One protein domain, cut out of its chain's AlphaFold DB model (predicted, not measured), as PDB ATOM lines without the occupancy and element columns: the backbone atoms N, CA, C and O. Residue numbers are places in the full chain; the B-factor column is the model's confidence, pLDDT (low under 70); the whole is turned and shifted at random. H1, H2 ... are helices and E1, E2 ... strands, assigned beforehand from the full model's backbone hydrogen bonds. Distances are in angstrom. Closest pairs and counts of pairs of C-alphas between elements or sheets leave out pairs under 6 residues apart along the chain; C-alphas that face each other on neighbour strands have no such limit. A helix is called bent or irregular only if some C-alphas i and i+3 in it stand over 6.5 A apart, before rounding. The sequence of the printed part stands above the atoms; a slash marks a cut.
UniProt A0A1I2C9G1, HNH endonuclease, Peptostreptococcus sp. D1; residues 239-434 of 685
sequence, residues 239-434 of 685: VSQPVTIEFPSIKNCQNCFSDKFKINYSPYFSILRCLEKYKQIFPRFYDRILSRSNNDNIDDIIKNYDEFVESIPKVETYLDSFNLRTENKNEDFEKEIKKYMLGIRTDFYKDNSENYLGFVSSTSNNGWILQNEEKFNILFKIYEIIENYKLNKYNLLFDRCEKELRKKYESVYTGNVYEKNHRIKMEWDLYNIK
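Overview. This is residues 239 to 434 of the 685 residues of the protein "HNH endonuclease" of Peptostreptococcus sp. D1 (UniProt A0A1I2C9G1). One long helix, H8, bends sharply into two arms, H8a and H8b, which make a wide V; H1 packs on H8a inside the V, and the short helices H2 to H7 with the small hairpin E1-E2 fill the far side of its mouth. H9 packs on H8b near the bend, and residues 239 to 266, a long stretch with no named element, lead into H1, their C-alphas lying 4 to 25 A from the mean of all C-alphas. The printed part has 196 residues, with nine named helices and two named strands in the order H1 to H7, E1, E2, H8, H9; the sheet is E1 - E2, antiparallel, and the class is mostly helix. The whole is compact, with a radius of gyration of the C-alphas of 18.0 A and spans of 52 by 40 by 33 A.

Along the chain. E1 is residues 360 to 362 and E2 residues 368 to 370. H8, residues 373 to 414, was assigned as one helix by its hydrogen bonds but is bent: C-alphas 393 and 396 are 7.9 A apart. Its arms are H8a, residues 373 to 393, 29.7 A long from C-alpha 373 at (208.808, 249.146, 297.241), and H8b, residues 396 to 414, 27.3 A. H1 is residues 267 to 278, 16.6 A, from C-alpha 267 at (207.861, 228.858, 293.434). H2 is residues 283 to 288, H3 298 to 303, H4 305 to 310, H5 312 to 320, H6 325 to 328 and H7 331 to 341, 15.9 A. H9, residues 422 to 433, 16.3 A, ends with C-alpha 433 at (222.291, 224.085, 283.650).

Arrangement. E1 and E2 form a hairpin, with N 361 and O 369 at 3.0 A, within hydrogen-bond range. Residues 280 to 281 pair with 368 to 369 of E2, antiparallel. H1 touches H8a, C-alphas of Leu 272 and Phe 380 closest at 7.2 A, opposite ways at a steep tilt of 37 degrees, only just past shallow. H1 touches H3, closest C-alphas Cys 274 and Ile 302, 6.4 A. H2 touches H5, closest C-alphas Arg 288 and Ile 312, 6.5 A, and only just touches H7, with 3 pairs of C-alphas within 8 A, closest Asp 287 and Phe 333, 5.9 A. H5 and H6 touch only at the corner, closest C-alphas Leu 319 and Glu 327, 6.3 A; H4 and H5 meet only through their link. The lines of H8a and H8b are about perpendicular, at 84 degrees. Residues 397 to 404 of H8b touch 424 to 428 of H9, closest C-alphas Cys 401 and Ile 424, 6.4 A. Every O i to N i+4 pair is within hydrogen-bond range in H1 to H5, H8a and H9, 6 of 7 in H7 and 14 of 15 in H8b; H6 is too short for one.

Size, cuts and confidence. The C-alphas farthest apart, Glu 354 and Asn 416, are 52.6 A apart. The printed part has no cut. The link from H7 to E1, 18 residues, is long. Mean pLDDT of the printed part is 92.4, and residues 330 to 331 are under 70.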
ATOM      1  N   VAL A 239     211.735 225.022 289.933       95.50
ATOM      2  CA  VAL A 239     210.376 224.521 290.170       95.50
ATOM      3  C   VAL A 239     210.311 223.985 291.598       95.50
ATOM      4  O   VAL A 239     211.343 223.718 292.216       95.50
ATOM      5  N   SER A 240     209.108 223.842 292.145       94.12
ATOM      6  CA  SER A 240     208.931 223.442 293.550       94.12
ATOM      7  C   SER A 240     209.577 222.098 293.894       94.12
ATOM      8  O   SER A 240     210.087 221.962 295.006       94.12
ATOM      9  N   GLN A 241     209.618 221.154 292.944       92.44
ATOM     10  CA  GLN A 241     210.312 219.875 293.086       92.44
ATOM     11  C   GLN A 241     211.038 219.452 291.796       92.44
ATOM     12  O   GLN A 241     210.390 219.250 290.770       92.44
ATOM     13  N   PRO A 242     212.377 219.295 291.819       91.00
ATOM     14  CA  PRO A 242     213.136 218.824 290.663       91.00
ATOM     15  C   PRO A 242     212.934 217.319 290.440       91.00
ATOM     16  O   PRO A 242     212.730 216.573 291.394       91.00
ATOM     17  N   VAL A 243     213.109 216.832 289.205       91.25
ATOM     18  CA  VAL A 243     212.983 215.393 288.850       91.25
ATOM     19  C   VAL A 243     213.916 214.488 289.672       91.25
ATOM     20  O   VAL A 243     213.666 213.296 289.863       91.25
ATOM     21  N   THR A 244     215.009 215.048 290.187       87.44
ATOM     22  CA  THR A 244     216.010 214.350 290.999       87.44
ATOM     23  C   THR A 244     215.655 214.243 292.488       87.44
ATOM     24  O   THR A 244     216.392 213.585 293.223       87.44
ATOM     25  N   ILE A 245     214.551 214.847 292.949       88.62
ATOM     26  CA  ILE A 245     214.127 214.811 294.360       88.62
ATOM     27  C   ILE A 245     213.731 213.395 294.800       88.62
ATOM     28  O   ILE A 245     213.228 212.611 294.001       88.62
ATOM     29  N   GLU A 246     213.922 213.066 296.077       88.25
ATOM     30  CA  GLU A 246     213.521 211.785 296.675       88.25
ATOM     31  C   GLU A 246     212.433 211.979 297.739       88.25
ATOM     32  O   GLU A 246     212.413 213.001 298.426       88.25
ATOM     33  N   PHE A 247     211.595 210.956 297.944       90.00
ATOM     34  CA  PHE A 247     210.460 210.987 298.883       90.00
ATOM     35  C   PHE A 247     210.574 209.967 300.034       90.00
ATOM     36  O   PHE A 247     209.623 209.243 300.310       90.00
ATOM     37  N   PRO A 248     211.706 209.845 300.748       87.56
ATOM     38  CA  PRO A 248     211.916 208.736 301.686       87.56
ATOM     39  C   PRO A 248     210.892 208.673 302.837       87.56
ATOM     40  O   PRO A 248     210.698 207.614 303.429       87.56
ATOM     41  N   SER A 249     210.247 209.794 303.165       88.25
ATOM     42  CA  SER A 249     209.281 209.937 304.258       88.25
ATOM     43  C   SER A 249     207.946 209.237 304.027       88.25
ATOM     44  O   SER A 249     207.321 208.847 305.006       88.25
ATOM     45  N   ILE A 250     207.510 209.054 302.777       91.44
ATOM     46  CA  ILE A 250     206.168 208.523 302.468       91.44
ATOM     47  C   ILE A 250     206.141 207.000 302.320       91.44
ATOM     48  O   ILE A 250     205.126 206.424 301.926       91.44
ATOM     49  N   LYS A 251     207.255 206.321 302.604       89.44
ATOM     50  CA  LYS A 251     207.331 204.865 302.506       89.44
ATOM     51  C   LYS A 251     206.271 204.226 303.412       89.44
ATOM     52  O   LYS A 251     206.249 204.490 304.611       89.44
ATOM     53  N   ASN A 252     205.428 203.367 302.839       83.81
ATOM     54  CA  ASN A 252     204.280 202.728 303.502       83.81
ATOM     55  C   ASN A 252     203.174 203.698 303.982       83.81
ATOM     56  O   ASN A 252     202.381 203.341 304.855       83.81
ATOM     57  N   CYS A 253     203.108 204.919 303.444       85.88
ATOM     58  CA  CYS A 253     202.009 205.848 303.703       85.88
ATOM     59  C   CYS A 253     200.693 205.315 303.111       85.88
ATOM     60  O   CYS A 253     200.612 205.068 301.911       85.88
ATOM     61  N   GLN A 254     199.650 205.175 303.938       82.75
ATOM     62  CA  GLN A 254     198.349 204.637 303.505       82.75
ATOM     63  C   GLN A 254     197.439 205.675 302.827       82.75
ATOM     64  O   GLN A 254     196.588 205.301 302.029       82.75
ATOM     65  N   ASN A 255     197.635 206.965 303.111       84.25
ATOM     66  CA  ASN A 255     196.794 208.063 302.613       84.25
ATOM     67  C   ASN A 255     197.502 208.903 301.534       84.25
ATOM     68  O   ASN A 255     197.232 210.091 301.385       84.25
ATOM     69  N   CYS A 256     198.441 208.305 300.803       86.75
ATOM     70  CA  CYS A 256     199.199 208.973 299.752       86.75
ATOM     71  C   CYS A 256     198.626 208.611 298.374       86.75
ATOM     72  O   CYS A 256     198.443 207.435 298.074       86.75
ATOM     73  N   PHE A 257     198.347 209.616 297.536       90.06
ATOM     74  CA  PHE A 257     197.715 209.429 296.224       90.06
ATOM     75  C   PHE A 257     198.448 210.238 295.149       90.06
ATOM     76  O   PHE A 257     198.461 211.469 295.200       90.06
ATOM     77  N   SER A 258     199.040 209.558 294.164       92.31
ATOM     78  CA  SER A 258     199.796 210.194 293.073       92.31
ATOM     79  C   SER A 258     198.930 211.039 292.126       92.31
ATOM     80  O   SER A 258     199.432 212.002 291.549       92.31
ATOM     81  N   ASP A 259     197.628 210.762 292.008       91.44
ATOM     82  CA  ASP A 259     196.708 211.537 291.156       91.44
ATOM     83  C   ASP A 259     196.598 213.014 291.572       91.44
ATOM     84  O   ASP A 259     196.412 213.895 290.724       91.44
ATOM     85  N   LYS A 260     196.778 213.285 292.873       91.75
ATOM     86  CA  LYS A 260     196.748 214.629 293.474       91.75
ATOM     87  C   LYS A 260     198.083 215.367 293.362       91.75
ATOM     88  O   LYS A 260     198.132 216.582 293.546       91.75
ATOM     89  N   PHE A 261     199.170 214.656 293.064       94.31
ATOM     90  CA  PHE A 261     200.510 215.229 293.048       94.31
ATOM     91  C   PHE A 261     200.658 216.203 291.874       94.31
ATOM     92  O   PHE A 261     200.634 215.805 290.714       94.31
ATOM     93  N   LYS A 262     200.832 217.486 292.186       95.44
ATOM     94  CA  LYS A 262     201.079 218.575 291.233       95.44
ATOM     95  C   LYS A 262     202.176 219.466 291.772       95.44
ATOM     96  O   LYS A 262     202.256 219.646 292.988       95.44
ATOM     97  N   ILE A 263     202.985 220.049 290.898       95.38
ATOM     98  CA  ILE A 263     204.073 220.933 291.322       95.38
ATOM     99  C   ILE A 263     203.788 222.373 290.882       95.38
ATOM    100  O   ILE A 263     203.090 222.636 289.907       95.38
ATOM    101  N   ASN A 264     204.329 223.335 291.619       96.62
ATOM    102  CA  ASN A 264     204.405 224.728 291.190       96.62
ATOM    103  C   ASN A 264     205.637 224.911 290.282       96.62
ATOM    104  O   ASN A 264     206.747 224.536 290.685       96.62
ATOM    105  N   TYR A 265     205.460 225.471 289.081       97.12
ATOM    106  CA  TYR A 265     206.545 225.738 288.116       97.12
ATOM    107  C   TYR A 265     207.269 227.070 288.387       97.12
ATOM    108  O   TYR A 265     208.284 227.377 287.758       97.12
ATOM    109  N   SER A 266     206.773 227.846 289.347       97.19
ATOM    110  CA  SER A 266     207.143 229.235 289.626       97.19
ATOM    111  C   SER A 266     207.228 229.530 291.138       97.19
ATOM    112  O   SER A 266     206.703 230.555 291.585       97.19
ATOM    113  N   PRO A 267     207.858 228.681 291.980       97.06
ATOM    114  CA  PRO A 267     207.861 228.858 293.434       97.06
ATOM    115  C   PRO A 267     208.458 230.204 293.860       97.06
ATOM    116  O   PRO A 267     207.908 230.870 294.735       97.06
ATOM    117  N   TYR A 268     209.543 230.648 293.212       97.62
ATOM    118  CA  TYR A 268     210.150 231.941 293.521       97.62
ATOM    119  C   TYR A 268     209.217 233.105 293.173       97.62
ATOM    120  O   TYR A 268     208.974 233.971 294.011       97.62
ATOM    121  N   PHE A 269     208.629 233.105 291.975       97.94
ATOM    122  CA  PHE A 269     207.699 234.160 291.576       97.94
ATOM    123  C   PHE A 269     206.412 234.146 292.420       97.94
ATOM    124  O   PHE A 269     205.909 235.202 292.786       97.94
ATOM    125  N   SER A 270     205.939 232.972 292.848       97.81
ATOM    126  CA  SER A 270     204.811 232.820 293.784       97.81
ATOM    127  C   SER A 270     205.070 233.522 295.126       97.81
ATOM    128  O   SER A 270     204.192 234.198 295.665       97.81
ATOM    129  N   ILE A 271     206.299 233.416 295.643       97.31
ATOM    130  CA  ILE A 271     206.763 234.152 296.828       97.31
ATOM    131  C   ILE A 271     206.760 235.663 296.554       97.31
ATOM    132  O   ILE A 271     206.241 236.430 297.366       97.31
ATOM    133  N   LEU A 272     207.290 236.105 295.409       97.81
ATOM    134  CA  LEU A 272     207.313 237.528 295.052       97.81
ATOM    135  C   LEU A 272     205.901 238.111 294.899       97.81
ATOM    136  O   LEU A 272     205.662 239.210 295.384       97.81
ATOM    137  N   ARG A 273     204.941 237.376 294.328       97.62
ATOM    138  CA  ARG A 273     203.533 237.809 294.238       97.62
ATOM    139  C   ARG A 273     202.885 237.993 295.609       97.62
ATOM    140  O   ARG A 273     202.098 238.914 295.801       97.62
ATOM    141  N   CYS A 274     203.239 237.153 296.584       95.88
ATOM    142  CA  CYS A 274     202.789 237.352 297.961       95.88
ATOM    143  C   CYS A 274     203.385 238.632 298.568       95.88
ATOM    144  O   CYS A 274     202.665 239.389 299.213       95.88
ATOM    145  N   LEU A 275     204.675 238.904 298.340       96.12
ATOM    146  CA  LEU A 275     205.308 240.151 298.787       96.12
ATOM    147  C   LEU A 275     204.731 241.388 298.090       96.12
ATOM    148  O   LEU A 275     204.569 242.414 298.741       96.12
ATOM    149  N   GLU A 276     204.403 241.303 296.802       96.44
ATOM    150  CA  GLU A 276     203.799 242.405 296.051       96.44
ATOM    151  C   GLU A 276     202.474 242.833 296.675       96.44
ATOM    152  O   GLU A 276     202.304 244.007 297.019       96.44
ATOM    153  N   LYS A 277     201.598 241.857 296.927       93.81
ATOM    154  CA  LYS A 277     200.244 242.106 297.409       93.81
ATOM    155  C   LYS A 277     200.170 242.405 298.905       93.81
ATOM    156  O   LYS A 277     199.403 243.272 299.315       93.81
ATOM    157  N   TYR A 278     200.956 241.701 299.720       93.81
ATOM    158  CA  TYR A 278     200.844 241.749 301.186       93.81
ATOM    159  C   TYR A 278     202.001 242.461 301.876       93.81
ATOM    160  O   TYR A 278     201.948 242.659 303.088       93.81
ATOM    161  N   LYS A 279     203.057 242.828 301.139       95.94
ATOM    162  CA  LYS A 279     204.278 243.491 301.646       95.94
ATOM    163  C   LYS A 279     205.058 242.680 302.690       95.94
ATOM    164  O   LYS A 279     206.131 243.097 303.123       95.94
ATOM    165  N   GLN A 280     204.566 241.501 303.061       95.12
ATOM    166  CA  GLN A 280     205.175 240.596 304.022       95.12
ATOM    167  C   GLN A 280     204.777 239.141 303.762       95.12
ATOM    168  O   GLN A 280     203.759 238.853 303.135       95.12
ATOM    169  N   ILE A 281     205.569 238.213 304.296       95.12
ATOM    170  CA  ILE A 281     205.262 236.783 304.329       95.12
ATOM    171  C   ILE A 281     205.441 236.279 305.755       95.12
ATOM    172  O   ILE A 281     206.543 236.310 306.313       95.12
ATOM    173  N   PHE A 282     204.359 235.756 306.328       93.06
ATOM    174  CA  PHE A 282     204.405 235.071 307.612       93.06
ATOM    175  C   PHE A 282     204.935 233.638 307.444       93.06
ATOM    176  O   PHE A 282     204.489 232.935 306.532       93.06
ATOM    177  N   PRO A 283     205.814 233.150 308.343       92.75
ATOM    178  CA  PRO A 283     206.406 231.815 308.220       92.75
ATOM    179  C   PRO A 283     205.363 230.703 308.142       92.75
ATOM    180  O   PRO A 283     205.465 229.813 307.308       92.75
ATOM    181  N   ARG A 284     204.323 230.784 308.984       93.06
ATOM    182  CA  ARG A 284     203.276 229.760 309.055       93.06
ATOM    183  C   ARG A 284     202.421 229.717 307.787       93.06
ATOM    184  O   ARG A 284     202.041 228.634 307.366       93.06
ATOM    185  N   PHE A 285     202.168 230.869 307.159       95.31
ATOM    186  CA  PHE A 285     201.490 230.917 305.863       95.31
ATOM    187  C   PHE A 285     202.358 230.302 304.762       95.31
ATOM    188  O   PHE A 285     201.864 229.510 303.962       95.31
ATOM    189  N   TYR A 286     203.658 230.621 304.740       95.00
ATOM    190  CA  TYR A 286     204.578 230.013 303.780       95.00
ATOM    191  C   TYR A 286     204.602 228.489 303.910       95.00
ATOM    192  O   TYR A 286     204.394 227.779 302.934       95.00
ATOM    193  N   ASP A 287     204.810 227.998 305.125       92.62
ATOM    194  CA  ASP A 287     204.892 226.576 305.432       92.62
ATOM    195  C   ASP A 287     203.581 225.841 305.092       92.62
ATOM    196  O   ASP A 287     203.565 224.919 304.275       92.62
ATOM    197  N   ARG A 288     202.455 226.278 305.666       93.69
ATOM    198  CA  ARG A 288     201.197 225.521 305.588       93.69
ATOM    199  C   ARG A 288     200.428 225.727 304.291       93.69
ATOM    200  O   ARG A 288     199.699 224.825 303.900       93.69
ATOM    201  N   ILE A 289     200.584 226.870 303.626       95.75
ATOM    202  CA  ILE A 289     199.798 227.215 302.437       95.75
ATOM    203  C   ILE A 289     200.699 227.353 301.211       95.75
ATOM    204  O   ILE A 289     200.662 226.513 300.313       95.75
ATOM    205  N   LEU A 290     201.531 228.399 301.165       95.94
ATOM    206  CA  LEU A 290     202.197 228.804 299.923       95.94
ATOM    207  C   LEU A 290     203.145 227.731 299.389       95.94
ATOM    208  O   LEU A 290     203.122 227.435 298.197       95.94
ATOM    209  N   SER A 291     203.946 227.116 300.262       94.62
ATOM    210  CA  SER A 291     204.916 226.087 299.878       94.62
ATOM    211  C   SER A 291     204.264 224.795 299.384       94.62
ATOM    212  O   SER A 291     204.957 223.963 298.811       94.62
ATOM    213  N   ARG A 292     202.951 224.633 299.586       93.94
ATOM    214  CA  ARG A 292     202.140 223.471 299.185       93.94
ATOM    215  C   ARG A 292     201.206 223.783 298.014       93.94
ATOM    216  O   ARG A 292     200.400 222.944 297.623       93.94
ATOM    217  N   SER A 293     201.303 224.992 297.469       95.50
ATOM    218  CA  SER A 293     200.579 225.382 296.264       95.50
ATOM    219  C   SER A 293     201.145 224.703 295.015       95.50
ATOM    220  O   SER A 293     202.271 224.208 294.989       95.50
ATOM    221  N   ASN A 294     200.358 224.718 293.950       95.25
ATOM    222  CA  ASN A 294     200.732 224.300 292.606       95.25
ATOM    223  C   ASN A 294     200.175 225.317 291.596       95.25
ATOM    224  O   ASN A 294     199.558 226.310 291.986       95.25
ATOM    225  N   ASN A 295     200.405 225.093 290.303       93.69
ATOM    226  CA  ASN A 295     199.979 226.049 289.275       93.69
ATOM    227  C   ASN A 295     198.459 226.251 289.204       93.69
ATOM    228  O   ASN A 295     198.023 227.309 288.764       93.69
ATOM    229  N   ASP A 296     197.660 225.282 289.653       94.19
ATOM    230  CA  ASP A 296     196.204 225.348 289.527       94.19
ATOM    231  C   ASP A 296     195.559 226.171 290.647       94.19
ATOM    232  O   ASP A 296     194.478 226.725 290.462       94.19
ATOM    233  N   ASN A 297     196.204 226.253 291.815       95.56
ATOM    234  CA  ASN A 297     195.627 226.888 293.003       95.56
ATOM    235  C   ASN A 297     196.371 228.144 293.480       95.56
ATOM    236  O   ASN A 297     195.840 228.878 294.315       95.56
ATOM    237  N   ILE A 298     197.566 228.433 292.954       95.94
ATOM    238  CA  ILE A 298     198.382 229.566 293.412       95.94
ATOM    239  C   ILE A 298     197.673 230.920 293.258       95.94
ATOM    240  O   ILE A 298     197.743 231.760 294.158       95.94
ATOM    241  N   ASP A 299     196.946 231.125 292.160       95.50
ATOM    242  CA  ASP A 299     196.192 232.359 291.924       95.50
ATOM    243  C   ASP A 299     195.080 232.553 292.952       95.50
ATOM    244  O   ASP A 299     194.880 233.659 293.455       95.50
ATOM    245  N   ASP A 300     194.392 231.471 293.308       95.69
ATOM    246  CA  ASP A 300     193.322 231.494 294.295       95.69
ATOM    247  C   ASP A 300     193.850 231.720 295.711       95.69
ATOM    248  O   ASP A 300     193.252 232.496 296.462       95.69
ATOM    249  N   ILE A 301     194.994 231.126 296.049       96.12
ATOM    250  CA  ILE A 301     195.690 231.359 297.319       96.12
ATOM    251  C   ILE A 301     196.063 232.834 297.466       96.12
ATOM    252  O   ILE A 301     195.770 233.455 298.487       96.12
ATOM    253  N   ILE A 302     196.678 233.423 296.437       94.81
ATOM    254  CA  ILE A 302     197.093 234.829 296.476       94.81
ATOM    255  C   ILE A 302     195.873 235.750 296.442       94.81
ATOM    256  O   ILE A 302     195.872 236.790 297.099       94.81
ATOM    257  N   LYS A 303     194.816 235.417 295.693       94.75
ATOM    258  CA  LYS A 303     193.606 236.247 295.613       94.75
ATOM    259  C   LYS A 303     192.872 236.325 296.953       94.75
ATOM    260  O   LYS A 303     192.494 237.434 297.328       94.75
ATOM    261  N   ASN A 304     192.747 235.202 297.660       94.44
ATOM    262  CA  ASN A 304     191.934 235.046 298.875       94.44
ATOM    263  C   ASN A 304     192.796 234.799 300.132       94.44
ATOM    264  O   ASN A 304     192.447 233.991 300.986       94.44
ATOM    265  N   TYR A 305     193.949 235.464 300.232       93.69
ATOM    266  CA  TYR A 305     194.955 235.223 301.276       93.69
ATOM    267  C   TYR A 305     194.411 235.182 302.701       93.69
ATOM    268  O   TYR A 305     194.764 234.262 303.429       93.69
ATOM    269  N   ASP A 306     193.564 236.138 303.093       93.62
ATOM    270  CA  ASP A 306     193.043 236.204 304.463       93.62
ATOM    271  C   ASP A 306     192.231 234.946 304.804       93.62
ATOM    272  O   ASP A 306     192.459 234.328 305.843       93.62
ATOM    273  N   GLU A 307     191.391 234.472 303.876       95.50
ATOM    274  CA  GLU A 307     190.630 233.226 304.040       95.50
ATOM    275  C   GLU A 307     191.565 232.006 304.151       95.50
ATOM    276  O   GLU A 307     191.353 231.105 304.965       95.50
ATOM    277  N   PHE A 308     192.652 231.977 303.372       96.00
ATOM    278  CA  PHE A 308     193.657 230.915 303.462       96.00
ATOM    279  C   PHE A 308     194.468 230.972 304.763       96.00
ATOM    280  O   PHE A 308     194.783 229.920 305.324       96.00
ATOM    281  N   VAL A 309     194.783 232.163 305.277       95.31
ATOM    282  CA  VAL A 309     195.410 232.340 306.595       95.31
ATOM    283  C   VAL A 309     194.489 231.805 307.692       95.31
ATOM    284  O   VAL A 309     194.944 231.048 308.552       95.31
ATOM    285  N   GLU A 310     193.196 232.124 307.636       96.31
ATOM    286  CA  GLU A 310     192.190 231.606 308.570       96.31
ATOM    287  C   GLU A 310     192.022 230.079 308.466       96.31
ATOM    288  O   GLU A 310     191.727 229.419 309.463       96.31
ATOM    289  N   SER A 311     192.286 229.491 307.294       96.62
ATOM    290  CA  SER A 311     192.192 228.042 307.064       96.62
ATOM    291  C   SER A 311     193.347 227.208 307.639       96.62
ATOM    292  O   SER A 311     193.234 225.981 307.705       96.62
ATOM    293  N   ILE A 312     194.448 227.831 308.084       96.75
ATOM    294  CA  ILE A 312     195.662 227.131 308.546       96.75
ATOM    295  C   ILE A 312     195.381 226.023 309.584       96.75
ATOM    296  O   ILE A 312     195.912 224.925 309.409       96.75
ATOM    297  N   PRO A 313     194.543 226.218 310.625       96.94
ATOM    298  CA  PRO A 313     194.243 225.150 311.586       96.94
ATOM    299  C   PRO A 313     193.589 223.916 310.944       96.94
ATOM    300  O   PRO A 313     193.829 222.781 311.363       96.94
ATOM    301  N   LYS A 314     192.778 224.121 309.897       96.19
ATOM    302  CA  LYS A 314     192.136 223.037 309.143       96.19
ATOM    303  C   LYS A 314     193.161 222.273 308.303       96.19
ATOM    304  O   LYS A 314     193.133 221.045 308.280       96.19
ATOM    305  N   VAL A 315     194.101 222.991 307.685       95.31
ATOM    306  CA  VAL A 315     195.238 222.399 306.962       95.31
ATOM    307  C   VAL A 315     196.104 221.559 307.898       95.31
ATOM    308  O   VAL A 315     196.438 220.430 307.564       95.31
ATOM    309  N   GLU A 316     196.438 222.066 309.085       94.69
ATOM    310  CA  GLU A 316     197.240 221.328 310.071       94.69
ATOM    311  C   GLU A 316     196.545 220.043 310.528       94.69
ATOM    312  O   GLU A 316     197.166 218.985 310.540       94.69
ATOM    313  N   THR A 317     195.234 220.104 310.781       94.56
ATOM    314  CA  THR A 317     194.431 218.913 311.108       94.56
ATOM    315  C   THR A 317     194.488 217.870 309.986       94.56
ATOM    316  O   THR A 317     194.596 216.670 310.246       94.56
ATOM    317  N   TYR A 318     194.436 218.312 308.726       93.25
ATOM    318  CA  TYR A 318     194.565 217.420 307.576       93.25
ATOM    319  C   TYR A 318     195.979 216.834 307.454       93.25
ATOM    320  O   TYR A 318     196.124 215.637 307.215       93.25
ATOM    321  N   LEU A 319     197.025 217.633 307.684       91.50
ATOM    322  CA  LEU A 319     198.416 217.169 307.663       91.50
ATOM    323  C   LEU A 319     198.696 216.112 308.743       91.50
ATOM    324  O   LEU A 319     199.349 215.103 308.461       91.50
ATOM    325  N   ASP A 320     198.152 216.290 309.947       90.75
ATOM    326  CA  ASP A 320     198.284 215.320 311.039       90.75
ATOM    327  C   ASP A 320     197.667 213.957 310.684       90.75
ATOM    328  O   ASP A 320     198.171 212.915 311.110       90.75
ATOM    329  N   SER A 321     196.639 213.933 309.828       90.94
ATOM    330  CA  SER A 321     195.988 212.692 309.384       90.94
ATOM    331  C   SER A 321     196.908 211.754 308.586       90.94
ATOM    332  O   SER A 321     196.652 210.547 308.522       90.94
ATOM    333  N   PHE A 322     198.008 212.265 308.016       88.88
ATOM    334  CA  PHE A 322     199.003 211.438 307.327       88.88
ATOM    335  C   PHE A 322     199.903 210.656 308.293       88.88
ATOM    336  O   PHE A 322     200.540 209.693 307.870       88.88
ATOM    337  N   ASN A 323     199.965 211.036 309.577       87.31
ATOM    338  CA  ASN A 323     200.863 210.446 310.581       87.31
ATOM    339  C   ASN A 323     202.354 210.481 310.181       87.31
ATOM    340  O   ASN A 323     203.133 209.580 310.504       87.31
ATOM    341  N   LEU A 324     202.771 211.536 309.477       87.25
ATOM    342  CA  LEU A 324     204.132 211.700 308.976       87.25
ATOM    343  C   LEU A 324     204.887 212.764 309.771       87.25
ATOM    344  O   LEU A 324     204.558 213.947 309.743       87.25
ATOM    345  N   ARG A 325     205.987 212.364 310.423       83.69
ATOM    346  CA  ARG A 325     206.832 213.285 311.207       83.69
ATOM    347  C   ARG A 325     207.344 214.475 310.387       83.69
ATOM    348  O   ARG A 325     207.603 215.529 310.958       83.69
ATOM    349  N   THR A 326     207.556 214.296 309.085       81.44
ATOM    350  CA  THR A 326     208.047 215.351 308.188       81.44
ATOM    351  C   THR A 326     207.051 216.481 307.992       81.44
ATOM    352  O   THR A 326     207.486 217.618 307.866       81.44
ATOM    353  N   GLU A 327     205.746 216.212 308.053       84.31
ATOM    354  CA  GLU A 327     204.730 217.260 307.882       84.31
ATOM    355  C   GLU A 327     204.669 218.212 309.087       84.31
ATOM    356  O   GLU A 327     204.222 219.346 308.955       84.31
ATOM    357  N   ASN A 328     205.229 217.790 310.227       74.69
ATOM    358  CA  ASN A 328     205.240 218.543 311.482       74.69
ATOM    359  C   ASN A 328     206.577 219.264 311.764       74.69
ATOM    360  O   ASN A 328     206.769 219.812 312.851       74.69
ATOM    361  N   LYS A 329     207.531 219.269 310.818       74.12
ATOM    362  CA  LYS A 329     208.845 219.926 310.971       74.12
ATOM    363  C   LYS A 329     208.907 221.283 310.260       74.12
ATOM    364  O   LYS A 329     209.098 221.340 309.055       74.12
ATOM    365  N   ASN A 330     208.888 222.376 311.024       68.31
ATOM    366  CA  ASN A 330     208.897 223.735 310.454       68.31
ATOM    367  C   ASN A 330     210.296 224.233 310.022       68.31
ATOM    368  O   ASN A 330     210.410 225.133 309.193       68.31
ATOM    369  N   GLU A 331     211.375 223.662 310.576       60.72
ATOM    370  CA  GLU A 331     212.759 224.129 310.349       60.72
ATOM    371  C   GLU A 331     213.190 224.022 308.874       60.72
ATOM    372  O   GLU A 331     214.000 224.812 308.393       60.72
ATOM    373  N   ASP A 332     212.634 223.059 308.139       77.06
ATOM    374  CA  ASP A 332     213.003 222.781 306.753       77.06
ATOM    375  C   ASP A 332     212.491 223.882 305.797       77.06
ATOM    376  O   ASP A 332     213.208 224.303 304.886       77.06
ATOM    377  N   PHE A 333     211.301 224.426 306.066       84.81
ATOM    378  CA  PHE A 333     210.679 225.501 305.285       84.81
ATOM    379  C   PHE A 333     211.392 226.840 305.478       84.81
ATOM    380  O   PHE A 333     211.615 227.580 304.517       84.81
ATOM    381  N   GLU A 334     211.811 227.141 306.709       86.56
ATOM    382  CA  GLU A 334     212.587 228.348 307.003       86.56
ATOM    383  C   GLU A 334     213.902 228.370 306.206       86.56
ATOM    384  O   GLU A 334     214.282 229.397 305.634       86.56
ATOM    385  N   LYS A 335     214.589 227.226 306.135       87.25
ATOM    386  CA  LYS A 335     215.833 227.089 305.370       87.25
ATOM    387  C   LYS A 335     215.603 227.299 303.877       87.25
ATOM    388  O   LYS A 335     216.438 227.933 303.231       87.25
ATOM    389  N   GLU A 336     214.492 226.808 303.324       88.06
ATOM    390  CA  GLU A 336     214.209 226.994 301.901       88.06
ATOM    391  C   GLU A 336     213.915 228.450 301.546       88.06
ATOM    392  O   GLU A 336     214.562 228.995 300.649       88.06
ATOM    393  N   ILE A 337     212.991 229.113 302.249       91.44
ATOM    394  CA  ILE A 337     212.628 230.494 301.901       91.44
ATOM    395  C   ILE A 337     213.840 231.427 301.982       91.44
ATOM    396  O   ILE A 337     214.005 232.297 301.128       91.44
ATOM    397  N   LYS A 338     214.770 231.191 302.919       91.56
ATOM    398  CA  LYS A 338     216.041 231.930 302.985       91.56
ATOM    399  C   LYS A 338     216.878 231.803 301.712       91.56
ATOM    400  O   LYS A 338     217.539 232.777 301.357       91.56
ATOM    401  N   LYS A 339     216.853 230.661 301.014       91.38
ATOM    402  CA  LYS A 339     217.551 230.492 299.725       91.38
ATOM    403  C   LYS A 339     216.900 231.323 298.620       91.38
ATOM    404  O   LYS A 339     217.622 231.927 297.833       91.38
ATOM    405  N   TYR A 340     215.569 231.421 298.595       93.38
ATOM    406  CA  TYR A 340     214.863 232.306 297.660       93.38
ATOM    407  C   TYR A 340     215.120 233.789 297.946       93.38
ATOM    408  O   TYR A 340     215.276 234.579 297.018       93.38
ATOM    409  N   MET A 341     215.214 234.173 299.219       93.88
ATOM    410  CA  MET A 341     215.471 235.564 299.607       93.88
ATOM    411  C   MET A 341     216.941 235.959 299.458       93.88
ATOM    412  O   MET A 341     217.262 237.125 299.249       93.88
ATOM    413  N   LEU A 342     217.873 235.011 299.546       92.31
ATOM    414  CA  LEU A 342     219.284 235.279 299.295       92.31
ATOM    415  C   LEU A 342     219.469 235.926 297.909       92.31
ATOM    416  O   LEU A 342     218.862 235.482 296.938       92.31
ATOM    417  N   GLY A 343     220.286 236.980 297.831       92.12
ATOM    418  CA  GLY A 343     220.453 237.814 296.631       92.12
ATOM    419  C   GLY A 343     219.636 239.110 296.668       92.12
ATOM    420  O   GLY A 343     220.134 240.144 296.239       92.12
ATOM    421  N   ILE A 344     218.454 239.096 297.293       94.00
ATOM    422  CA  ILE A 344     217.536 240.251 297.366       94.00
ATOM    423  C   ILE A 344     217.369 240.819 298.783       94.00
ATOM    424  O   ILE A 344     216.505 241.657 299.051       94.00
ATOM    425  N   ARG A 345     218.205 240.366 299.719       92.69
ATOM    426  CA  ARG A 345     218.171 240.786 301.123       92.69
ATOM    427  C   ARG A 345     218.873 242.113 301.367       92.69
ATOM    428  O   ARG A 345     219.843 242.438 300.687       92.69
ATOM    429  N   THR A 346     218.408 242.839 302.378       90.81
ATOM    430  CA  THR A 346     219.018 244.083 302.864       90.81
ATOM    431  C   THR A 346     219.619 243.951 304.257       90.81
ATOM    432  O   THR A 346     220.361 244.829 304.658       90.81
ATOM    433  N   ASP A 347     219.345 242.875 304.994       89.19
ATOM    434  CA  ASP A 347     219.559 242.773 306.444       89.19
ATOM    435  C   ASP A 347     220.863 242.072 306.868       89.19
ATOM    436  O   ASP A 347     221.041 241.724 308.038       89.19
ATOM    437  N   PHE A 348     221.796 241.851 305.942       88.56
ATOM    438  CA  PHE A 348     223.110 241.304 306.274       88.56
ATOM    439  C   PHE A 348     224.057 242.378 306.758       88.56
ATOM    440  O   PHE A 348     224.329 243.341 306.065       88.56
ATOM    441  N   TYR A 349     224.626 242.173 307.946       85.00
ATOM    442  CA  TYR A 349     225.480 243.158 308.609       85.00
ATOM    443  C   TYR A 349     226.641 243.674 307.738       85.00
ATOM    444  O   TYR A 349     227.013 244.836 307.855       85.00
ATOM    445  N   LYS A 350     227.212 242.822 306.874       87.38
ATOM    446  CA  LYS A 350     228.412 243.135 306.079       87.38
ATOM    447  C   LYS A 350     228.155 243.967 304.822       87.38
ATOM    448  O   LYS A 350     229.097 244.554 304.307       87.38
ATOM    449  N   ASP A 351     226.925 244.008 304.334       85.00
ATOM    450  CA  ASP A 351     226.521 244.776 303.151       85.00
ATOM    451  C   ASP A 351     225.094 245.321 303.294       85.00
ATOM    452  O   ASP A 351     224.338 245.433 302.324       85.00
ATOM    453  N   ASN A 352     224.728 245.652 304.534       80.25
ATOM    454  CA  ASN A 352     223.391 246.090 304.905       80.25
ATOM    455  C   ASN A 352     223.006 247.303 304.062       80.25
ATOM    456  O   ASN A 352     223.702 248.314 304.082       80.25
ATOM    457  N   SER A 353     221.888 247.197 303.343       76.38
ATOM    458  CA  SER A 353     221.362 248.239 302.446       76.38
ATOM    459  C   SER A 353     222.259 248.633 301.254       76.38
ATOM    460  O   SER A 353     221.841 249.445 300.433       76.38
ATOM    461  N   GLU A 354     223.433 248.016 301.107       84.25
ATOM    462  CA  GLU A 354     224.397 248.236 300.015       84.25
ATOM    463  C   GLU A 354     224.255 247.179 298.901       84.25
ATOM    464  O   GLU A 354     224.771 247.336 297.795       84.25
ATOM    465  N   ASN A 355     223.504 246.099 299.153       86.50
ATOM    466  CA  ASN A 355     223.142 245.125 298.126       86.50
ATOM    467  C   ASN A 355     222.290 245.775 297.014       86.50
ATOM    468  O   ASN A 355     221.169 246.238 297.251       86.50
ATOM    469  N   TYR A 356     222.795 245.743 295.776       83.31
ATOM    470  CA  TYR A 356     222.167 246.349 294.596       83.31
ATOM    471  C   TYR A 356     220.709 245.914 294.401       83.31
ATOM    472  O   TYR A 356     219.829 246.764 294.228       83.31
ATOM    473  N   LEU A 357     220.453 244.607 294.519       89.25
ATOM    474  CA  LEU A 357     219.131 243.989 294.374       89.25
ATOM    475  C   LEU A 357     218.398 243.833 295.715       89.25
ATOM    476  O   LEU A 357     217.376 243.162 295.783       89.25
ATOM    477  N   GLY A 358     218.905 244.434 296.793       92.06
ATOM    478  CA  GLY A 358     218.320 244.335 298.125       92.06
ATOM    479  C   GLY A 358     217.003 245.104 298.258       92.06
ATOM    480  O   GLY A 358     216.983 246.327 298.090       92.06
ATOM    481  N   PHE A 359     215.923 244.410 298.628       93.81
ATOM    482  CA  PHE A 359     214.630 245.014 298.981       93.81
ATOM    483  C   PHE A 359     213.845 244.272 300.076       93.81
ATOM    484  O   PHE A 359     212.836 244.811 300.521       93.81
ATOM    485  N   VAL A 360     214.270 243.094 300.557       94.50
ATOM    486  CA  VAL A 360     213.603 242.382 301.673       94.50
ATOM    487  C   VAL A 360     214.492 242.224 302.902       94.50
ATOM    488  O   VAL A 360     215.708 242.096 302.793       94.50
ATOM    489  N   SER A 361     213.880 242.131 304.081       93.81
ATOM    490  CA  SER A 361     214.571 241.779 305.329       93.81
ATOM    491  C   SER A 361     213.835 240.682 306.088       93.81
ATOM    492  O   SER A 361     212.604 240.605 306.031       93.81
ATOM    493  N   SER A 362     214.571 239.879 306.855       92.69
ATOM    494  CA  SER A 362     213.966 238.951 307.811       92.69
ATOM    495  C   SER A 362     213.469 239.678 309.066       92.69
ATOM    496  O   SER A 362     214.054 240.671 309.499       92.69
ATOM    497  N   THR A 363     212.374 239.195 309.652       91.56
ATOM    498  CA  THR A 363     211.842 239.681 310.934       91.56
ATOM    499  C   THR A 363     212.335 238.812 312.093       91.56
ATOM    500  O   THR A 363     212.832 237.704 311.890       91.56
ATOM    501  N   SER A 364     212.164 239.277 313.337       87.69
ATOM    502  CA  SER A 364     212.547 238.519 314.543       87.69
ATOM    503  C   SER A 364     211.840 237.167 314.678       87.69
ATOM    504  O   SER A 364     212.371 236.266 315.320       87.69
ATOM    505  N   ASN A 365     210.668 237.018 314.058       87.12
ATOM    506  CA  ASN A 365     209.879 235.788 314.050       87.12
ATOM    507  C   ASN A 365     210.109 234.962 312.772       87.12
ATOM    508  O   ASN A 365     209.230 234.200 312.384       87.12
ATOM    509  N   ASN A 366     211.244 235.141 312.087       86.50
ATOM    510  CA  ASN A 366     211.612 234.467 310.833       86.50
ATOM    511  C   ASN A 366     210.669 234.742 309.643       86.50
ATOM    512  O   ASN A 366     210.692 234.016 308.650       86.50
ATOM    513  N   GLY A 367     209.834 235.783 309.733       93.00
ATOM    514  CA  GLY A 367     209.033 236.271 308.611       93.00
ATOM    515  C   GLY A 367     209.856 237.143 307.668       93.00
ATOM    516  O   GLY A 367     211.026 237.425 307.927       93.00
ATOM    517  N   TRP A 368     209.229 237.607 306.593       95.75
ATOM    518  CA  TRP A 368     209.866 238.472 305.599       95.75
ATOM    519  C   TRP A 368     209.034 239.713 305.367       95.75
ATOM    520  O   TRP A 368     207.813 239.614 305.310       95.75
ATOM    521  N   ILE A 369     209.691 240.858 305.225       96.75
ATOM    522  CA  ILE A 369     209.036 242.142 304.981       96.75
ATOM    523  C   ILE A 369     209.754 242.898 303.865       96.75
ATOM    524  O   ILE A 369     210.984 242.845 303.746       96.75
ATOM    525  N   LEU A 370     208.966 243.577 303.039       96.62
ATOM    526  CA  LEU A 370     209.434 244.451 301.978       96.62
ATOM    527  C   LEU A 370     209.915 245.786 302.570       96.62
ATOM    528  O   LEU A 370     209.191 246.444 303.308       96.62
ATOM    529  N   GLN A 371     211.147 246.172 302.242       94.62
ATOM    530  CA  GLN A 371     211.819 247.379 302.739       94.62
ATOM    531  C   GLN A 371     211.928 248.482 301.680       94.62
ATOM    532  O   GLN A 371     212.043 249.656 302.017       94.62
ATOM    533  N   ASN A 372     211.924 248.122 300.392       93.06
ATOM    534  CA  ASN A 372     212.041 249.080 299.295       93.06
ATOM    535  C   ASN A 372     211.051 248.744 298.174       93.06
ATOM    536  O   ASN A 372     211.340 247.925 297.299       93.06
ATOM    537  N   GLU A 373     209.879 249.379 298.216       94.38
ATOM    538  CA  GLU A 373     208.808 249.146 297.241       94.38
ATOM    539  C   GLU A 373     209.163 249.628 295.834       94.38
ATOM    540  O   GLU A 373     208.814 248.970 294.863       94.38
ATOM    541  N   GLU A 374     209.886 250.743 295.705       92.69
ATOM    542  CA  GLU A 374     210.272 251.305 294.405       92.69
ATOM    543  C   GLU A 374     211.138 250.314 293.615       92.69
ATOM    544  O   GLU A 374     210.786 249.927 292.497       92.69
ATOM    545  N   LYS A 375     212.226 249.826 294.229       93.31
ATOM    546  CA  LYS A 375     213.101 248.811 293.621       93.31
ATOM    547  C   LYS A 375     212.341 247.524 293.317       93.31
ATOM    548  O   LYS A 375     212.512 246.944 292.245       93.31
ATOM    549  N   PHE A 376     211.515 247.082 294.261       96.31
ATOM    550  CA  PHE A 376     210.742 245.858 294.114       96.31
ATOM    551  C   PHE A 376     209.743 245.941 292.961       96.31
ATOM    552  O   PHE A 376     209.650 244.996 292.191       96.31
ATOM    553  N   ASN A 377     209.051 247.066 292.783       95.75
ATOM    554  CA  ASN A 377     208.071 247.234 291.711       95.75
ATOM    555  C   ASN A 377     208.722 247.187 290.321       95.75
ATOM    556  O   ASN A 377     208.142 246.614 289.399       95.75
ATOM    557  N   ILE A 378     209.926 247.756 290.162       95.44
ATOM    558  CA  ILE A 378     210.703 247.631 288.916       95.44
ATOM    559  C   ILE A 378     211.040 246.157 288.670       95.44
ATOM    560  O   ILE A 378     210.770 245.631 287.591       95.44
ATOM    561  N   LEU A 379     211.579 245.477 289.686       96.12
ATOM    562  CA  LEU A 379     211.967 244.073 289.589       96.12
ATOM    563  C   LEU A 379     210.788 243.155 289.274       96.12
ATOM    564  O   LEU A 379     210.872 242.339 288.361       96.12
ATOM    565  N   PHE A 380     209.689 243.313 290.004       97.56
ATOM    566  CA  PHE A 380     208.502 242.478 289.904       97.56
ATOM    567  C   PHE A 380     207.921 242.497 288.488       97.56
ATOM    568  O   PHE A 380     207.688 241.432 287.921       97.56
ATOM    569  N   LYS A 381     207.793 243.685 287.875       97.12
ATOM    570  CA  LYS A 381     207.320 243.837 286.487       97.12
ATOM    571  C   LYS A 381     208.193 243.075 285.491       97.12
ATOM    572  O   LYS A 381     207.681 242.384 284.619       97.12
ATOM    573  N   ILE A 382     209.517 243.187 285.610       98.00
ATOM    574  CA  ILE A 382     210.427 242.487 284.691       98.00
ATOM    575  C   ILE A 382     210.402 240.977 284.943       98.00
ATOM    576  O   ILE A 382     210.427 240.192 283.994       98.00
ATOM    577  N   TYR A 383     210.324 240.555 286.204       98.12
ATOM    578  CA  TYR A 383     210.296 239.140 286.571       98.12
ATOM    579  C   TYR A 383     209.008 238.466 286.107       98.12
ATOM    580  O   TYR A 383     209.070 237.321 285.680       98.12
ATOM    581  N   GLU A 384     207.877 239.172 286.109       98.44
ATOM    582  CA  GLU A 384     206.617 238.686 285.538       98.44
ATOM    583  C   GLU A 384     206.753 238.373 284.042       98.44
ATOM    584  O   GLU A 384     206.382 237.290 283.590       98.44
ATOM    585  N   ILE A 385     207.373 239.274 283.272       98.56
ATOM    586  CA  ILE A 385     207.623 239.067 281.836       98.56
ATOM    587  C   ILE A 385     208.558 237.865 281.615       98.56
ATOM    588  O   ILE A 385     208.310 237.024 280.745       98.56
ATOM    589  N   ILE A 386     209.627 237.758 282.411       98.62
ATOM    590  CA  ILE A 386     210.565 236.625 282.364       98.62
ATOM    591  C   ILE A 386     209.853 235.307 282.692       98.62
ATOM    592  O   ILE A 386     210.092 234.296 282.027       98.62
ATOM    593  N   GLU A 387     208.997 235.312 283.709       98.00
ATOM    594  CA  GLU A 387     208.263 234.138 284.169       98.00
ATOM    595  C   GLU A 387     207.297 233.638 283.092       98.00
ATOM    596  O   GLU A 387     207.309 232.449 282.765       98.00
ATOM    597  N   ASN A 388     206.556 234.546 282.453       98.00
ATOM    598  CA  ASN A 388     205.684 234.216 281.324       98.00
ATOM    599  C   ASN A 388     206.468 233.566 280.174       98.00
ATOM    600  O   ASN A 388     206.050 232.539 279.640       98.00
ATOM    601  N   TYR A 389     207.645 234.099 279.829       98.12
ATOM    602  CA  TYR A 389     208.520 233.484 278.826       98.12
ATOM    603  C   TYR A 389     209.002 232.088 279.232       98.12
ATOM    604  O   TYR A 389     208.941 231.160 278.422       98.12
ATOM    605  N   LYS A 390     209.449 231.914 280.482       97.75
ATOM    606  CA  LYS A 390     209.889 230.613 281.002       97.75
ATOM    607  C   LYS A 390     208.771 229.579 280.880       97.75
ATOM    608  O   LYS A 390     209.020 228.485 280.375       97.75
ATOM    609  N   LEU A 391     207.560 229.923 281.318       97.00
ATOM    610  CA  LEU A 391     206.405 229.031 281.253       97.00
ATOM    611  C   LEU A 391     206.036 228.714 279.802       97.00
ATOM    612  O   LEU A 391     205.958 227.540 279.456       97.00
ATOM    613  N   ASN A 392     205.929 229.714 278.925       96.38
ATOM    614  CA  ASN A 392     205.613 229.497 277.509       96.38
ATOM    615  C   ASN A 392     206.621 228.568 276.816       96.38
ATOM    616  O   ASN A 392     206.232 227.686 276.050       96.38
ATOM    617  N   LYS A 393     207.913 228.728 277.112       95.62
ATOM    618  CA  LYS A 393     208.984 227.928 276.511       95.62
ATOM    619  C   LYS A 393     209.064 226.506 277.070       95.62
ATOM    620  O   LYS A 393     209.314 225.566 276.319       95.62
ATOM    621  N   TYR A 394     208.880 226.340 278.381       96.81
ATOM    622  CA  TYR A 394     209.213 225.099 279.087       96.81
ATOM    623  C   TYR A 394     208.016 224.322 279.642       96.81
ATOM    624  O   TYR A 394     208.219 223.250 280.209       96.81
ATOM    625  N   ASN A 395     206.777 224.772 279.424       96.06
ATOM    626  CA  ASN A 395     205.576 224.104 279.943       96.06
ATOM    627  C   ASN A 395     205.528 222.599 279.615       96.06
ATOM    628  O   ASN A 395     205.298 221.775 280.493       96.06
ATOM    629  N   LEU A 396     205.821 222.217 278.365       97.44
ATOM    630  CA  LEU A 396     205.819 220.804 277.959       97.44
ATOM    631  C   LEU A 396     206.887 219.972 278.679       97.44
ATOM    632  O   LEU A 396     206.671 218.787 278.926       97.44
ATOM    633  N   LEU A 397     208.047 220.563 278.980       96.88
ATOM    634  CA  LEU A 397     209.076 219.899 279.776       96.88
ATOM    635  C   LEU A 397     208.582 219.718 281.213       96.88
ATOM    636  O   LEU A 397     208.667 218.617 281.749       96.88
ATOM    637  N   PHE A 398     208.032 220.768 281.822       97.56
ATOM    638  CA  PHE A 398     207.544 220.713 283.197       97.56
ATOM    639  C   PHE A 398     206.398 219.711 283.380       97.56
ATOM    640  O   PHE A 398     206.426 218.950 284.345       97.56
ATOM    641  N   ASP A 399     205.475 219.609 282.421       97.31
ATOM    642  CA  ASP A 399     204.425 218.581 282.407       97.31
ATOM    643  C   ASP A 399     205.009 217.155 282.362       97.31
ATOM    644  O   ASP A 399     204.595 216.277 283.125       97.31
ATOM    645  N   ARG A 400     206.028 216.907 281.524       97.50
ATOM    646  CA  ARG A 400     206.730 215.608 281.497       97.50
ATOM    647  C   ARG A 400     207.440 215.313 282.818       97.50
ATOM    648  O   ARG A 400     207.351 214.188 283.310       97.50
ATOM    649  N   CYS A 401     208.119 216.306 283.390       97.00
ATOM    650  CA  CYS A 401     208.787 216.198 284.686       97.00
ATOM    651  C   CYS A 401     207.794 215.874 285.808       97.00
ATOM    652  O   CYS A 401     208.054 214.984 286.612       97.00
ATOM    653  N   GLU A 402     206.641 216.545 285.843       96.94
ATOM    654  CA  GLU A 402     205.593 216.284 286.828       96.94
ATOM    655  C   GLU A 402     205.041 214.860 286.694       96.94
ATOM    656  O   GLU A 402     204.926 214.150 287.691       96.94
ATOM    657  N   LYS A 403     204.766 214.395 285.469       96.38
ATOM    658  CA  LYS A 403     204.327 213.011 285.218       96.38
ATOM    659  C   LYS A 403     205.350 211.981 285.692       96.38
ATOM    660  O   LYS A 403     204.966 210.954 286.247       96.38
ATOM    661  N   GLU A 404     206.636 212.243 285.490       96.44
ATOM    662  CA  GLU A 404     207.701 211.368 285.980       96.44
ATOM    663  C   GLU A 404     207.778 211.368 287.515       96.44
ATOM    664  O   GLU A 404     207.868 210.305 288.134       96.44
ATOM    665  N   LEU A 405     207.647 212.539 288.145       95.69
ATOM    666  CA  LEU A 405     207.585 212.663 289.602       95.69
ATOM    667  C   LEU A 405     206.369 211.952 290.198       95.69
ATOM    668  O   LEU A 405     206.521 211.299 291.224       95.69
ATOM    669  N   ARG A 406     205.199 211.994 289.548       95.94
ATOM    670  CA  ARG A 406     204.002 211.240 289.972       95.94
ATOM    671  C   ARG A 406     204.269 209.737 290.024       95.94
ATOM    672  O   ARG A 406     203.969 209.107 291.035       95.94
ATOM    673  N   LYS A 407     204.888 209.172 288.978       95.88
ATOM    674  CA  LYS A 407     205.275 207.747 288.943       95.88
ATOM    675  C   LYS A 407     206.266 207.409 290.052       95.88
ATOM    676  O   LYS A 407     206.118 206.400 290.739       95.88
ATOM    677  N   LYS A 408     207.273 208.268 290.242       95.31
ATOM    678  CA  LYS A 408     208.253 208.111 291.317       95.31
ATOM    679  C   LYS A 408     207.572 208.144 292.683       95.31
ATOM    680  O   LYS A 408     207.800 207.256 293.495       95.31
ATOM    681  N   TYR A 409     206.706 209.120 292.922       95.19
ATOM    682  CA  TYR A 409     205.948 209.270 294.159       95.19
ATOM    683  C   TYR A 409     205.096 208.024 294.452       95.19
ATOM    684  O   TYR A 409     205.177 207.471 295.548       95.19
ATOM    685  N   GLU A 410     204.364 207.525 293.449       95.19
ATOM    686  CA  GLU A 410     203.568 206.295 293.534       95.19
ATOM    687  C   GLU A 410     204.400 205.078 293.927       95.19
ATOM    688  O   GLU A 410     204.045 204.343 294.852       95.19
ATOM    689  N   SER A 411     205.544 204.886 293.271       94.81
ATOM    690  CA  SER A 411     206.433 203.754 293.545       94.81
ATOM    691  C   SER A 411     206.889 203.692 295.007       94.81
ATOM    692  O   SER A 411     207.024 202.609 295.572       94.81
ATOM    693  N   VAL A 412     207.073 204.845 295.662       93.69
ATOM    694  CA  VAL A 412     207.633 204.908 297.016       93.69
ATOM    695  C   VAL A 412     206.630 204.452 298.073       93.69
ATOM    696  O   VAL A 412     207.012 203.709 298.981       93.69
ATOM    697  N   TYR A 413     205.362 204.872 297.984       91.19
ATOM    698  CA  TYR A 413     204.353 204.454 298.968       91.19
ATOM    699  C   TYR A 413     203.751 203.078 298.649       91.19
ATOM    700  O   TYR A 413     203.366 202.370 299.578       91.19
ATOM    701  N   THR A 414     203.722 202.665 297.375       92.31
ATOM    702  CA  THR A 414     203.284 201.314 296.965       92.31
ATOM    703  C   THR A 414     204.367 200.247 297.146       92.31
ATOM    704  O   THR A 414     204.048 199.070 297.293       92.31
ATOM    705  N   GLY A 415     205.645 200.638 297.141       90.56
ATOM    706  CA  GLY A 415     206.785 199.718 297.141       90.56
ATOM    707  C   GLY A 415     207.092 199.101 295.771       90.56
ATOM    708  O   GLY A 415     207.924 198.196 295.695       90.56
ATOM    709  N   ASN A 416     206.440 199.569 294.703       91.62
ATOM    710  CA  ASN A 416     206.686 199.111 293.337       91.62
ATOM    711  C   ASN A 416     208.069 199.547 292.830       91.62
ATOM    712  O   ASN A 416     208.634 200.550 293.269       91.62
ATOM    713  N   VAL A 417     208.616 198.801 291.867       91.62
ATOM    714  CA  VAL A 417     209.886 199.160 291.223       91.62
ATOM    715  C   VAL A 417     209.687 200.414 290.370       91.62
ATOM    716  O   VAL A 417     208.798 200.461 289.523       91.62
ATOM    717  N   TYR A 418     210.536 201.417 290.583       91.31
ATOM    718  CA  TYR A 418     210.601 202.621 289.762       91.31
ATOM    719  C   TYR A 418     211.698 202.492 288.712       91.31
ATOM    720  O   TYR A 418     212.879 202.385 289.047       91.31
ATOM    721  N   GLU A 419     211.305 202.547 287.444       88.56
ATOM    722  CA  GLU A 419     212.233 202.680 286.327       88.56
ATOM    723  C   GLU A 419     212.307 204.150 285.909       88.56
ATOM    724  O   GLU A 419     211.331 204.735 285.442       88.56
ATOM    725  N   LYS A 420     213.481 204.754 286.108       86.00
ATOM    726  CA  LYS A 420     213.728 206.165 285.816       86.00
ATOM    727  C   LYS A 420     213.767 206.410 284.310       86.00
ATOM    728  O   LYS A 420     214.589 205.828 283.601       86.00
ATOM    729  N   ASN A 421     213.009 207.389 283.832       89.69
ATOM    730  CA  ASN A 421     213.176 207.890 282.475       89.69
ATOM    731  C   ASN A 421     214.439 208.767 282.368       89.69
ATOM    732  O   ASN A 421     214.444 209.955 282.709       89.69
ATOM    733  N   HIS A 422     215.526 208.179 281.862       86.62
ATOM    734  CA  HIS A 422     216.814 208.860 281.703       86.62
ATOM    735  C   HIS A 422     216.748 210.100 280.799       86.62
ATOM    736  O   HIS A 422     217.507 211.042 281.021       86.62
ATOM    737  N   ARG A 423     215.827 210.146 279.828       89.00
ATOM    738  CA  ARG A 423     215.668 211.306 278.939       89.00
ATOM    739  C   ARG A 423     214.986 212.470 279.615       89.00
ATOM    740  O   ARG A 423     215.503 213.571 279.527       89.00
ATOM    741  N   ILE A 424     213.895 212.232 280.340       93.31
ATOM    742  CA  ILE A 424     213.232 213.301 281.104       93.31
ATOM    743  C   ILE A 424     214.203 213.875 282.144       93.31
ATOM    744  O   ILE A 424     214.305 215.092 282.283       93.31
ATOM    745  N   LYS A 425     214.993 213.020 282.816       92.12
ATOM    746  CA  LYS A 425     216.067 213.496 283.707       92.12
ATOM    747  C   LYS A 425     217.103 214.337 282.957       92.12
ATOM    748  O   LYS A 425     217.485 215.384 283.460       92.12
ATOM    749  N   MET A 426     217.545 213.904 281.776       93.06
ATOM    750  CA  MET A 426     218.515 214.662 280.982       93.06
ATOM    751  C   MET A 426     217.958 216.002 280.493       93.06
ATOM    752  O   MET A 426     218.636 217.016 280.597       93.06
ATOM    753  N   GLU A 427     216.716 216.042 280.012       94.50
ATOM    754  CA  GLU A 427     216.045 217.286 279.624       94.50
ATOM    755  C   GLU A 427     215.952 218.259 280.808       94.50
ATOM    756  O   GLU A 427     216.224 219.450 280.644       94.50
ATOM    757  N   TRP A 428     215.633 217.755 282.008       95.12
ATOM    758  CA  TRP A 428     215.662 218.541 283.242       95.12
ATOM    759  C   TRP A 428     217.065 219.068 283.563       95.12
ATOM    760  O   TRP A 428     217.212 220.254 283.856       95.12
ATOM    761  N   ASP A 429     218.096 218.224 283.499       94.38
ATOM    762  CA  ASP A 429     219.468 218.644 283.791       94.38
ATOM    763  C   ASP A 429     219.931 219.726 282.815       94.38
ATOM    764  O   ASP A 429     220.425 220.766 283.253       94.38
ATOM    765  N   LEU A 430     219.722 219.522 281.509       94.56
ATOM    766  CA  LEU A 430     220.060 220.494 280.470       94.56
ATOM    767  C   LEU A 430     219.299 221.804 280.669       94.56
ATOM    768  O   LEU A 430     219.904 222.874 280.605       94.56
ATOM    769  N   TYR A 431     218.005 221.736 280.992       95.81
ATOM    770  CA  TYR A 431     217.234 222.913 281.378       95.81
ATOM    771  C   TYR A 431     217.868 223.624 282.574       95.81
ATOM    772  O   TYR A 431     218.122 224.823 282.489       95.81
ATOM    773  N   ASN A 432     218.172 222.909 283.659       95.56
ATOM    774  CA  ASN A 432     218.703 223.473 284.899       95.56
ATOM    775  C   ASN A 432     220.050 224.181 284.674       95.56
ATOM    776  O   ASN A 432     220.259 225.314 285.118       95.56
ATOM    777  N   ILE A 433     220.934 223.575 283.881       94.88
ATOM    778  CA  ILE A 433     222.291 224.085 283.650       94.88
ATOM    779  C   ILE A 433     222.417 225.053 282.466       94.88
ATOM    780  O   ILE A 433     223.484 225.640 282.282       94.88
ATOM    781  N   LYS A 434     221.364 225.237 281.656       93.19
ATOM    782  CA  LYS A 434     221.385 226.164 280.515       93.19
ATOM    783  C   LYS A 434     221.524 227.615 280.973       93.19
ATOM    784  O   LYS A 434     220.812 228.069 281.874       93.19
TER     785      LYS A 434